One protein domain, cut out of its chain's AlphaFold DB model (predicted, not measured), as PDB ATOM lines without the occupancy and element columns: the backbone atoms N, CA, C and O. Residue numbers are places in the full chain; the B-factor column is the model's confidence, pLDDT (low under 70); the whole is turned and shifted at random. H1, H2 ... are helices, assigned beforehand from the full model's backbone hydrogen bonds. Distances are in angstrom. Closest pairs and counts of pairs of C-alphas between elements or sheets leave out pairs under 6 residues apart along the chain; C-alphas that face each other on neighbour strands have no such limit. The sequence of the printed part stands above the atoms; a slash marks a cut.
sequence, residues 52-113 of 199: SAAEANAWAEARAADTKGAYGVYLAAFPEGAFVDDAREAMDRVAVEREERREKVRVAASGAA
ATOM      1  N   SER A  52     141.459 173.412 166.332       93.06
ATOM      2  CA  SER A  52     141.364 172.428 165.250       93.06
ATOM      3  C   SER A  52     141.883 173.008 163.928       93.06
ATOM      4  O   SER A  52     141.768 174.205 163.671       93.06
ATOM      5  N   ALA A  53     142.413 172.163 163.036       94.12
ATOM      6  CA  ALA A  53     142.847 172.619 161.711       94.12
ATOM      7  C   ALA A  53     141.693 173.254 160.906       94.12
ATOM      8  O   ALA A  53     141.905 174.215 160.173       94.12
ATOM      9  N   ALA A  54     140.467 172.747 161.079       95.75
ATOM     10  CA  ALA A  54     139.273 173.302 160.450       95.75
ATOM     11  C   ALA A  54     138.960 174.716 160.963       95.75
ATOM     12  O   ALA A  54     138.698 175.610 160.164       95.75
ATOM     13  N   GLU A  55     139.044 174.930 162.277       96.31
ATOM     14  CA  GLU A  55     138.840 176.246 162.883       96.31
ATOM     15  C   GLU A  55     139.921 177.241 162.455       96.31
ATOM     16  O   GLU A  55     139.606 178.362 162.061       96.31
ATOM     17  N   ALA A  56     141.190 176.824 162.476       95.94
ATOM     18  CA  ALA A  56     142.304 177.664 162.049       95.94
ATOM     19  C   ALA A  56     142.159 178.102 160.582       95.94
ATOM     20  O   ALA A  56     142.391 179.269 160.261       95.94
ATOM     21  N   ASN A  57     141.731 177.190 159.702       97.38
ATOM     22  CA  ASN A  57     141.468 177.502 158.297       97.38
ATOM     23  C   ASN A  57     140.276 178.455 158.141       97.38
ATOM     24  O   ASN A  57     140.400 179.468 157.458       97.38
ATOM     25  N   ALA A  58     139.156 178.187 158.817       97.75
ATOM     26  CA  ALA A  58     137.978 179.053 158.767       97.75
ATOM     27  C   ALA A  58     138.279 180.467 159.290       97.75
ATOM     28  O   ALA A  58     137.824 181.460 158.720       97.75
ATOM     29  N   TRP A  59     139.091 180.577 160.342       97.50
ATOM     30  CA  TRP A  59     139.557 181.862 160.849       97.50
ATOM     31  C   TRP A  59     140.452 182.591 159.841       97.50
ATOM     32  O   TRP A  59     140.280 183.790 159.607       97.50
ATOM     33  N   ALA A  60     141.384 181.877 159.204       97.69
ATOM     34  CA  ALA A  60     142.245 182.444 158.171       97.69
ATOM     35  C   ALA A  60     141.435 182.967 156.973       97.69
ATOM     36  O   ALA A  60     141.694 184.077 156.505       97.69
ATOM     37  N   GLU A  61     140.425 182.223 156.521       97.94
ATOM     38  CA  GLU A  61     139.507 182.646 155.459       97.94
ATOM     39  C   GLU A  61     138.692 183.879 155.861       97.94
ATOM     40  O   GLU A  61     138.601 184.840 155.092       97.94
ATOM     41  N   ALA A  62     138.151 183.899 157.083       98.38
ATOM     42  CA  ALA A  62     137.394 185.039 157.589       98.38
ATOM     43  C   ALA A  62     138.246 186.315 157.634       98.38
ATOM     44  O   ALA A  62     137.805 187.370 157.174       98.38
ATOM     45  N   ARG A  63     139.494 186.207 158.111       98.25
ATOM     46  CA  ARG A  63     140.451 187.321 158.106       98.25
ATOM     47  C   ARG A  63     140.893 187.740 156.711       98.25
ATOM     48  O   ARG A  63     141.112 188.925 156.498       98.25
ATOM     49  N   ALA A  64     141.039 186.804 155.778       98.00
ATOM     50  CA  ALA A  64     141.406 187.126 154.403       98.00
ATOM     51  C   ALA A  64     140.282 187.872 153.671       98.00
ATOM     52  O   ALA A  64     140.551 188.778 152.885       98.00
ATOM     53  N   ALA A  65     139.025 187.505 153.932       98.19
ATOM     54  CA  ALA A  65     137.871 188.189 153.366       98.19
ATOM     55  C   ALA A  65     137.598 189.549 154.034       98.19
ATOM     56  O   ALA A  65     137.117 190.453 153.353       98.19
ATOM     57  N   ASP A  66     137.859 189.677 155.342       97.69
ATOM     58  CA  ASP A  66     137.652 190.891 156.156       97.69
ATOM     59  C   ASP A  66     136.265 191.519 155.923       97.69
ATOM     60  O   ASP A  66     136.077 192.705 155.643       97.69
ATOM     61  N   THR A  67     135.235 190.669 155.970       98.00
ATOM     62  CA  THR A  67     133.843 191.095 155.813       98.00
ATOM     63  C   THR A  67     132.992 190.626 156.979       98.00
ATOM     64  O   THR A  67     133.173 189.526 157.497       98.00
ATOM     65  N   LYS A  68     131.965 191.416 157.320       97.62
ATOM     66  CA  LYS A  68     130.940 191.026 158.300       97.62
ATOM     67  C   LYS A  68     130.344 189.639 158.015       97.62
ATOM     68  O   LYS A  68     130.104 188.879 158.942       97.62
ATOM     69  N   GLY A  69     130.123 189.308 156.739       97.44
ATOM     70  CA  GLY A  69     129.601 188.000 156.342       97.44
ATOM     71  C   GLY A  69     130.565 186.859 156.667       97.44
ATOM     72  O   GLY A  69     130.146 185.869 157.252       97.44
ATOM     73  N   ALA A  70     131.852 187.018 156.353       98.06
ATOM     74  CA  ALA A  70     132.851 185.980 156.593       98.06
ATOM     75  C   ALA A  70     133.093 185.732 158.094       98.06
ATOM     76  O   ALA A  70     133.131 184.582 158.527       98.06
ATOM     77  N   TYR A  71     133.149 186.792 158.908       98.25
ATOM     78  CA  TYR A  71     133.204 186.651 160.368       98.25
ATOM     79  C   TYR A  71     131.927 186.027 160.944       98.25
ATOM     80  O   TYR A  71     132.006 185.187 161.837       98.25
ATOM     81  N   GLY A  72     130.755 186.363 160.393       98.00
ATOM     82  CA  GLY A  72     129.490 185.726 160.763       98.00
ATOM     83  C   GLY A  72     129.462 184.221 160.472       98.00
ATOM     84  O   GLY A  72     128.953 183.456 161.286       98.00
ATOM     85  N   VAL A  73     130.051 183.784 159.354       98.31
ATOM     86  CA  VAL A  73     130.194 182.355 159.021       98.31
ATOM     87  C   VAL A  73     131.112 181.647 160.018       98.31
ATOM     88  O   VAL A  73     130.742 180.585 160.514       98.31
ATOM     89  N   TYR A  74     132.261 182.239 160.362       98.06
ATOM     90  CA  TYR A  74     133.159 181.679 161.379       98.06
ATOM     91  C   TYR A  74     132.453 181.527 162.737       98.06
ATOM     92  O   TYR A  74     132.465 180.442 163.314       98.06
ATOM     93  N   LEU A  75     131.767 182.576 163.206       98.19
ATOM     94  CA  LEU A  75     131.042 182.569 164.482       98.19
ATOM     95  C   LEU A  75     129.905 181.540 164.525       98.19
ATOM     96  O   LEU A  75     129.610 180.996 165.587       98.19
ATOM     97  N   ALA A  76     129.263 181.267 163.387       98.12
ATOM     98  CA  ALA A  76     128.233 180.237 163.288       98.12
ATOM     99  C   ALA A  76     128.820 178.816 163.291       98.12
ATOM    100  O   ALA A  76     128.207 177.905 163.844       98.12
ATOM    101  N   ALA A  77     129.991 178.622 162.675       97.19
ATOM    102  CA  ALA A  77     130.665 177.327 162.602       97.19
ATOM    103  C   ALA A  77     131.389 176.951 163.908       97.19
ATOM    104  O   ALA A  77     131.436 175.774 164.260       97.19
ATOM    105  N   PHE A  78     131.925 177.940 164.632       96.88
ATOM    106  CA  PHE A  78     132.710 177.758 165.857       96.88
ATOM    107  C   PHE A  78     132.228 178.709 166.972       96.88
ATOM    108  O   PHE A  78     132.938 179.647 167.329       96.88
ATOM    109  N   PRO A  79     131.028 178.495 167.546       95.75
ATOM    110  CA  PRO A  79     130.429 179.414 168.525       95.75
ATOM    111  C   PRO A  79     131.175 179.486 169.867       95.75
ATOM    112  O   PRO A  79     131.047 180.479 170.580       95.75
ATOM    113  N   GLU A  80     131.954 178.452 170.195       94.19
ATOM    114  CA  GLU A  80     132.838 178.364 171.371       94.19
ATOM    115  C   GLU A  80     134.319 178.256 170.949       94.19
ATOM    116  O   GLU A  80     135.159 177.752 171.691       94.19
ATOM    117  N   GLY A  81     134.630 178.684 169.718       92.56
ATOM    118  CA  GLY A  81     135.982 178.661 169.165       92.56
ATOM    119  C   GLY A  81     136.951 179.600 169.886       92.56
ATOM    120  O   GLY A  81     136.561 180.572 170.535       92.56
ATOM    121  N   ALA A  82     138.243 179.343 169.714       94.12
ATOM    122  CA  ALA A  82     139.323 180.125 170.298       94.12
ATOM    123  C   ALA A  82     139.395 181.570 169.772       94.12
ATOM    124  O   ALA A  82     139.968 182.419 170.450       94.12
ATOM    125  N   PHE A  83     138.827 181.864 168.594       95.50
ATOM    126  CA  PHE A  83     138.841 183.204 167.983       95.50
ATOM    127  C   PHE A  83     137.468 183.894 167.992       95.50
ATOM    128  O   PHE A  83     137.238 184.820 167.216       95.50
ATOM    129  N   VAL A  84     136.524 183.456 168.832       96.94
ATOM    130  CA  VAL A  84     135.171 184.047 168.888       96.94
ATOM    131  C   VAL A  84     135.211 185.533 169.237       96.94
ATOM    132  O   VAL A  84     134.536 186.332 168.582       96.94
ATOM    133  N   ASP A  85     136.006 185.914 170.235       96.81
ATOM    134  CA  ASP A  85     136.113 187.312 170.659       96.81
ATOM    135  C   ASP A  85     136.773 188.168 169.569       96.81
ATOM    136  O   ASP A  85     136.212 189.190 169.168       96.81
ATOM    137  N   ASP A  86     137.872 187.679 168.985       95.94
ATOM    138  CA  ASP A  86     138.551 188.330 167.857       95.94
ATOM    139  C   ASP A  86     137.619 188.507 166.646       95.94
ATOM    140  O   ASP A  86     137.640 189.535 165.964       95.94
ATOM    141  N   ALA A  87     136.785 187.506 166.348       97.62
ATOM    142  CA  ALA A  87     135.847 187.551 165.234       97.62
ATOM    143  C   ALA A  87     134.713 188.555 165.468       97.62
ATOM    144  O   ALA A  87     134.295 189.228 164.523       97.62
ATOM    145  N   ARG A  88     134.228 188.689 166.709       97.69
ATOM    146  CA  ARG A  88     133.233 189.710 167.076       97.69
ATOM    147  C   ARG A  88     133.818 191.111 166.954       97.69
ATOM    148  O   ARG A  88     133.219 191.949 166.284       97.69
ATOM    149  N   GLU A  89     135.010 191.331 167.501       98.00
ATOM    150  CA  GLU A  89     135.702 192.619 167.393       98.00
ATOM    151  C   GLU A  89     135.958 192.993 165.926       98.00
ATOM    152  O   GLU A  89     135.676 194.113 165.491       98.00
ATOM    153  N   ALA A  90     136.436 192.041 165.123       97.25
ATOM    154  CA  ALA A  90     136.665 192.261 163.702       97.25
ATOM    155  C   ALA A  90     135.367 192.557 162.935       97.25
ATOM    156  O   ALA A  90     135.342 193.433 162.066       97.25
ATOM    157  N   MET A  91     134.276 191.868 163.271       97.50
ATOM    158  CA  MET A  91     132.968 192.110 162.673       97.50
ATOM    159  C   MET A  91     132.452 193.525 162.970       97.50
ATOM    160  O   MET A  91     131.939 194.184 162.058       97.50
ATOM    161  N   ASP A  92     132.607 193.994 164.208       97.75
ATOM    162  CA  ASP A  92     132.201 195.337 164.623       97.75
ATOM    163  C   ASP A  92     133.063 196.411 163.955       97.75
ATOM    164  O   ASP A  92     132.522 197.371 163.396       97.75
ATOM    165  N   ARG A  93     134.386 196.209 163.893       97.94
ATOM    166  CA  ARG A  93     135.309 197.089 163.157       97.94
ATOM    167  C   ARG A  93     134.866 197.271 161.706       97.94
ATOM    168  O   ARG A  93     134.664 198.397 161.250       97.94
ATOM    169  N   VAL A  94     134.646 196.169 160.989       97.88
ATOM    170  CA  VAL A  94     134.226 196.214 159.580       97.88
ATOM    171  C   VAL A  94     132.852 196.875 159.417       97.88
ATOM    172  O   VAL A  94     132.591 197.524 158.399       97.88
ATOM    173  N   ALA A  95     131.951 196.729 160.393       95.81
ATOM    174  CA  ALA A  95     130.659 197.407 160.369       95.81
ATOM    175  C   ALA A  95     130.818 198.932 160.473       95.81
ATOM    176  O   ALA A  95     130.258 199.651 159.642       95.81
ATOM    177  N   VAL A  96     131.627 199.416 161.420       96.94
ATOM    178  CA  VAL A  96     131.912 200.849 161.596       96.94
ATOM    179  C   VAL A  96     132.559 201.435 160.344       96.94
ATOM    180  O   VAL A  96     132.064 202.418 159.795       96.94
ATOM    181  N   GLU A  97     133.599 200.794 159.812       96.00
ATOM    182  CA  GLU A  97     134.287 201.266 158.605       96.00
ATOM    183  C   GLU A  97     133.362 201.346 157.383       96.00
ATOM    184  O   GLU A  97     133.498 202.231 156.528       96.00
ATOM    185  N   ARG A  98     132.410 200.411 157.266       95.56
ATOM    186  CA  ARG A  98     131.402 200.444 156.201       95.56
ATOM    187  C   ARG A  98     130.456 201.623 156.361       95.56
ATOM    188  O   ARG A  98     130.169 202.269 155.354       95.56
ATOM    189  N   GLU A  99     129.995 201.912 157.572       95.12
ATOM    190  CA  GLU A  99     129.139 203.071 157.833       95.12
ATOM    191  C   GLU A  99     129.879 204.387 157.590       95.12
ATOM    192  O   GLU A  99     129.379 205.246 156.867       95.12
ATOM    193  N   GLU A 100     131.121 204.519 158.054       96.19
ATOM    194  CA  GLU A 100     131.939 205.697 157.761       96.19
ATOM    195  C   GLU A 100     132.148 205.897 156.260       96.19
ATOM    196  O   GLU A 100     132.083 207.016 155.750       96.19
ATOM    197  N   ARG A 101     132.404 204.813 155.521       95.69
ATOM    198  CA  ARG A 101     132.553 204.865 154.066       95.69
ATOM    199  C   ARG A 101     131.250 205.272 153.391       95.69
ATOM    200  O   ARG A 101     131.287 206.081 152.466       95.69
ATOM    201  N   ARG A 102     130.110 204.744 153.848       94.50
ATOM    202  CA  ARG A 102     128.781 205.150 153.370       94.50
ATOM    203  C   ARG A 102     128.554 206.630 153.624       94.50
ATOM    204  O   ARG A 102     128.144 207.324 152.701       94.50
ATOM    205  N   GLU A 103     128.868 207.123 154.814       93.69
ATOM    206  CA  GLU A 103     128.699 208.531 155.154       93.69
ATOM    207  C   GLU A 103     129.622 209.428 154.327       93.69
ATOM    208  O   GLU A 103     129.160 210.387 153.720       93.69
ATOM    209  N   LYS A 104     130.899 209.059 154.166       93.12
ATOM    210  CA  LYS A 104     131.833 209.763 153.270       93.12
ATOM    211  C   LYS A 104     131.290 209.844 151.844       93.12
ATOM    212  O   LYS A 104     131.354 210.904 151.226       93.12
ATOM    213  N   VAL A 105     130.711 208.756 151.331       93.12
ATOM    214  CA  VAL A 105     130.068 208.740 150.009       93.12
ATOM    215  C   VAL A 105     128.811 209.614 149.982       93.12
ATOM    216  O   VAL A 105     128.616 210.339 149.009       93.12
ATOM    217  N   ARG A 106     127.974 209.606 151.027       89.81
ATOM    218  CA  ARG A 106     126.781 210.469 151.128       89.81
ATOM    219  C   ARG A 106     127.157 211.944 151.143       89.81
ATOM    220  O   ARG A 106     126.584 212.721 150.384       89.81
ATOM    221  N   VAL A 107     128.151 212.315 151.944       85.69
ATOM    222  CA  VAL A 107     128.678 213.680 152.015       85.69
ATOM    223  C   VAL A 107     129.282 214.080 150.672       85.69
ATOM    224  O   VAL A 107     128.929 215.134 150.145       85.69
ATOM    225  N   ALA A 108     130.103 213.228 150.054       83.69
ATOM    226  CA  ALA A 108     130.655 213.487 148.726       83.69
ATOM    227  C   ALA A 108     129.554 213.653 147.666       83.69
ATOM    228  O   ALA A 108     129.617 214.584 146.872       83.69
ATOM    229  N   ALA A 109     128.507 212.826 147.687       77.75
ATOM    230  CA  ALA A 109     127.357 212.961 146.795       77.75
ATOM    231  C   ALA A 109     126.566 214.253 147.060       77.75
ATOM    232  O   ALA A 109     126.120 214.903 146.117       77.75
ATOM    233  N   SER A 110     126.436 214.669 148.323       71.88
ATOM    234  CA  SER A 110     125.795 215.938 148.689       71.88
ATOM    235  C   SER A 110     126.620 217.165 148.277       71.88
ATOM    236  O   SER A 110     126.047 218.191 147.917       71.88
ATOM    237  N   GLY A 111     127.955 217.054 148.267       64.00
ATOM    238  CA  GLY A 111     128.875 218.104 147.818       64.00
ATOM    239  C   GLY A 111     129.102 218.132 146.301       64.00
ATOM    240  O   GLY A 111     129.398 219.191 145.753       64.00
ATOM    241  N   ALA A 112     128.951 216.988 145.626       58.19
ATOM    242  CA  ALA A 112     129.099 216.826 144.177       58.19
ATOM    243  C   ALA A 112     127.777 216.965 143.410       58.19
ATOM    244  O   ALA A 112     127.794 217.130 142.187       58.19
ATOM    245  N   ALA A 113     126.628 216.948 144.098       49.06
ATOM    246  CA  ALA A 113     125.408 217.495 143.532       49.06
ATOM    247  C   ALA A 113     125.732 218.940 143.134       49.06
ATOM    248  O   ALA A 113     126.168 219.709 143.997       49.06
TER     249      ALA A 113
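Overview. This is residues 52 to 113 of the 199 residues of an uncharacterized protein of Caulobacteraceae bacterium (UniProt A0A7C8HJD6). Three helices fold back and forth in a small helical body, H1 and H2 and then H2 and H3 making two hairpins, and residues 99 to 113, of which 99 to 112 belong to the long H3, stick out beyond it as an arm. H2 packs on both H1 and the first part of H3. The printed part has 62 residues with three named helices, in the order H1, H2, H3, and no named strand; the class is all helix. The whole is loose, with a radius of gyration of the C-alphas of 15.1 A, and spans 52 by 16 by 13 A, the arm making the length.

Arrangement. H1, residues 53 to 65, touches H2, residues 68 to 77, with its residues 58 to 63 alone. The closest C-alphas of this hairpin, those of Ala 62 and Ala 70, are 4.7 A apart. The two helices run opposite ways at a shallow tilt of 11 degrees. H3, residues 84 to 112, touches H2 with its residues 84 to 95 alone, and the closest C-alphas, those of Lys 68 and Met 91, are 4.9 A apart. This second hairpin also runs opposite ways, at a shallow tilt of 18 degrees. H1 and H3 are near each other, with 10 pairs of C-alphas within 10 A. In H1, H2 and H3 every O i to N i+4 pair is within hydrogen-bond range.

Along the chain. H1 begins at C-alpha 53 (142.847, 172.619, 161.711) and is 18.4 A long. H2 begins at C-alpha 68 (130.940, 191.026, 158.300) and is 14.4 A long. H3 is 41.5 A long and ends at C-alpha 112 (129.099, 216.826, 144.177).

Size, cuts and confidence. The C-alphas of Ser 52 and Ala 113, the two farthest apart, are 52.5 A apart. Without residues 99 to 113, which stand free, the body spans 31 by 18 by 13 A. The printed part has no cut; the link from H1 to H2 is tight and that from H2 to H3 is short. The mean pLDDT of the printed part is 93.5, and residues 111 to 113 are under 70.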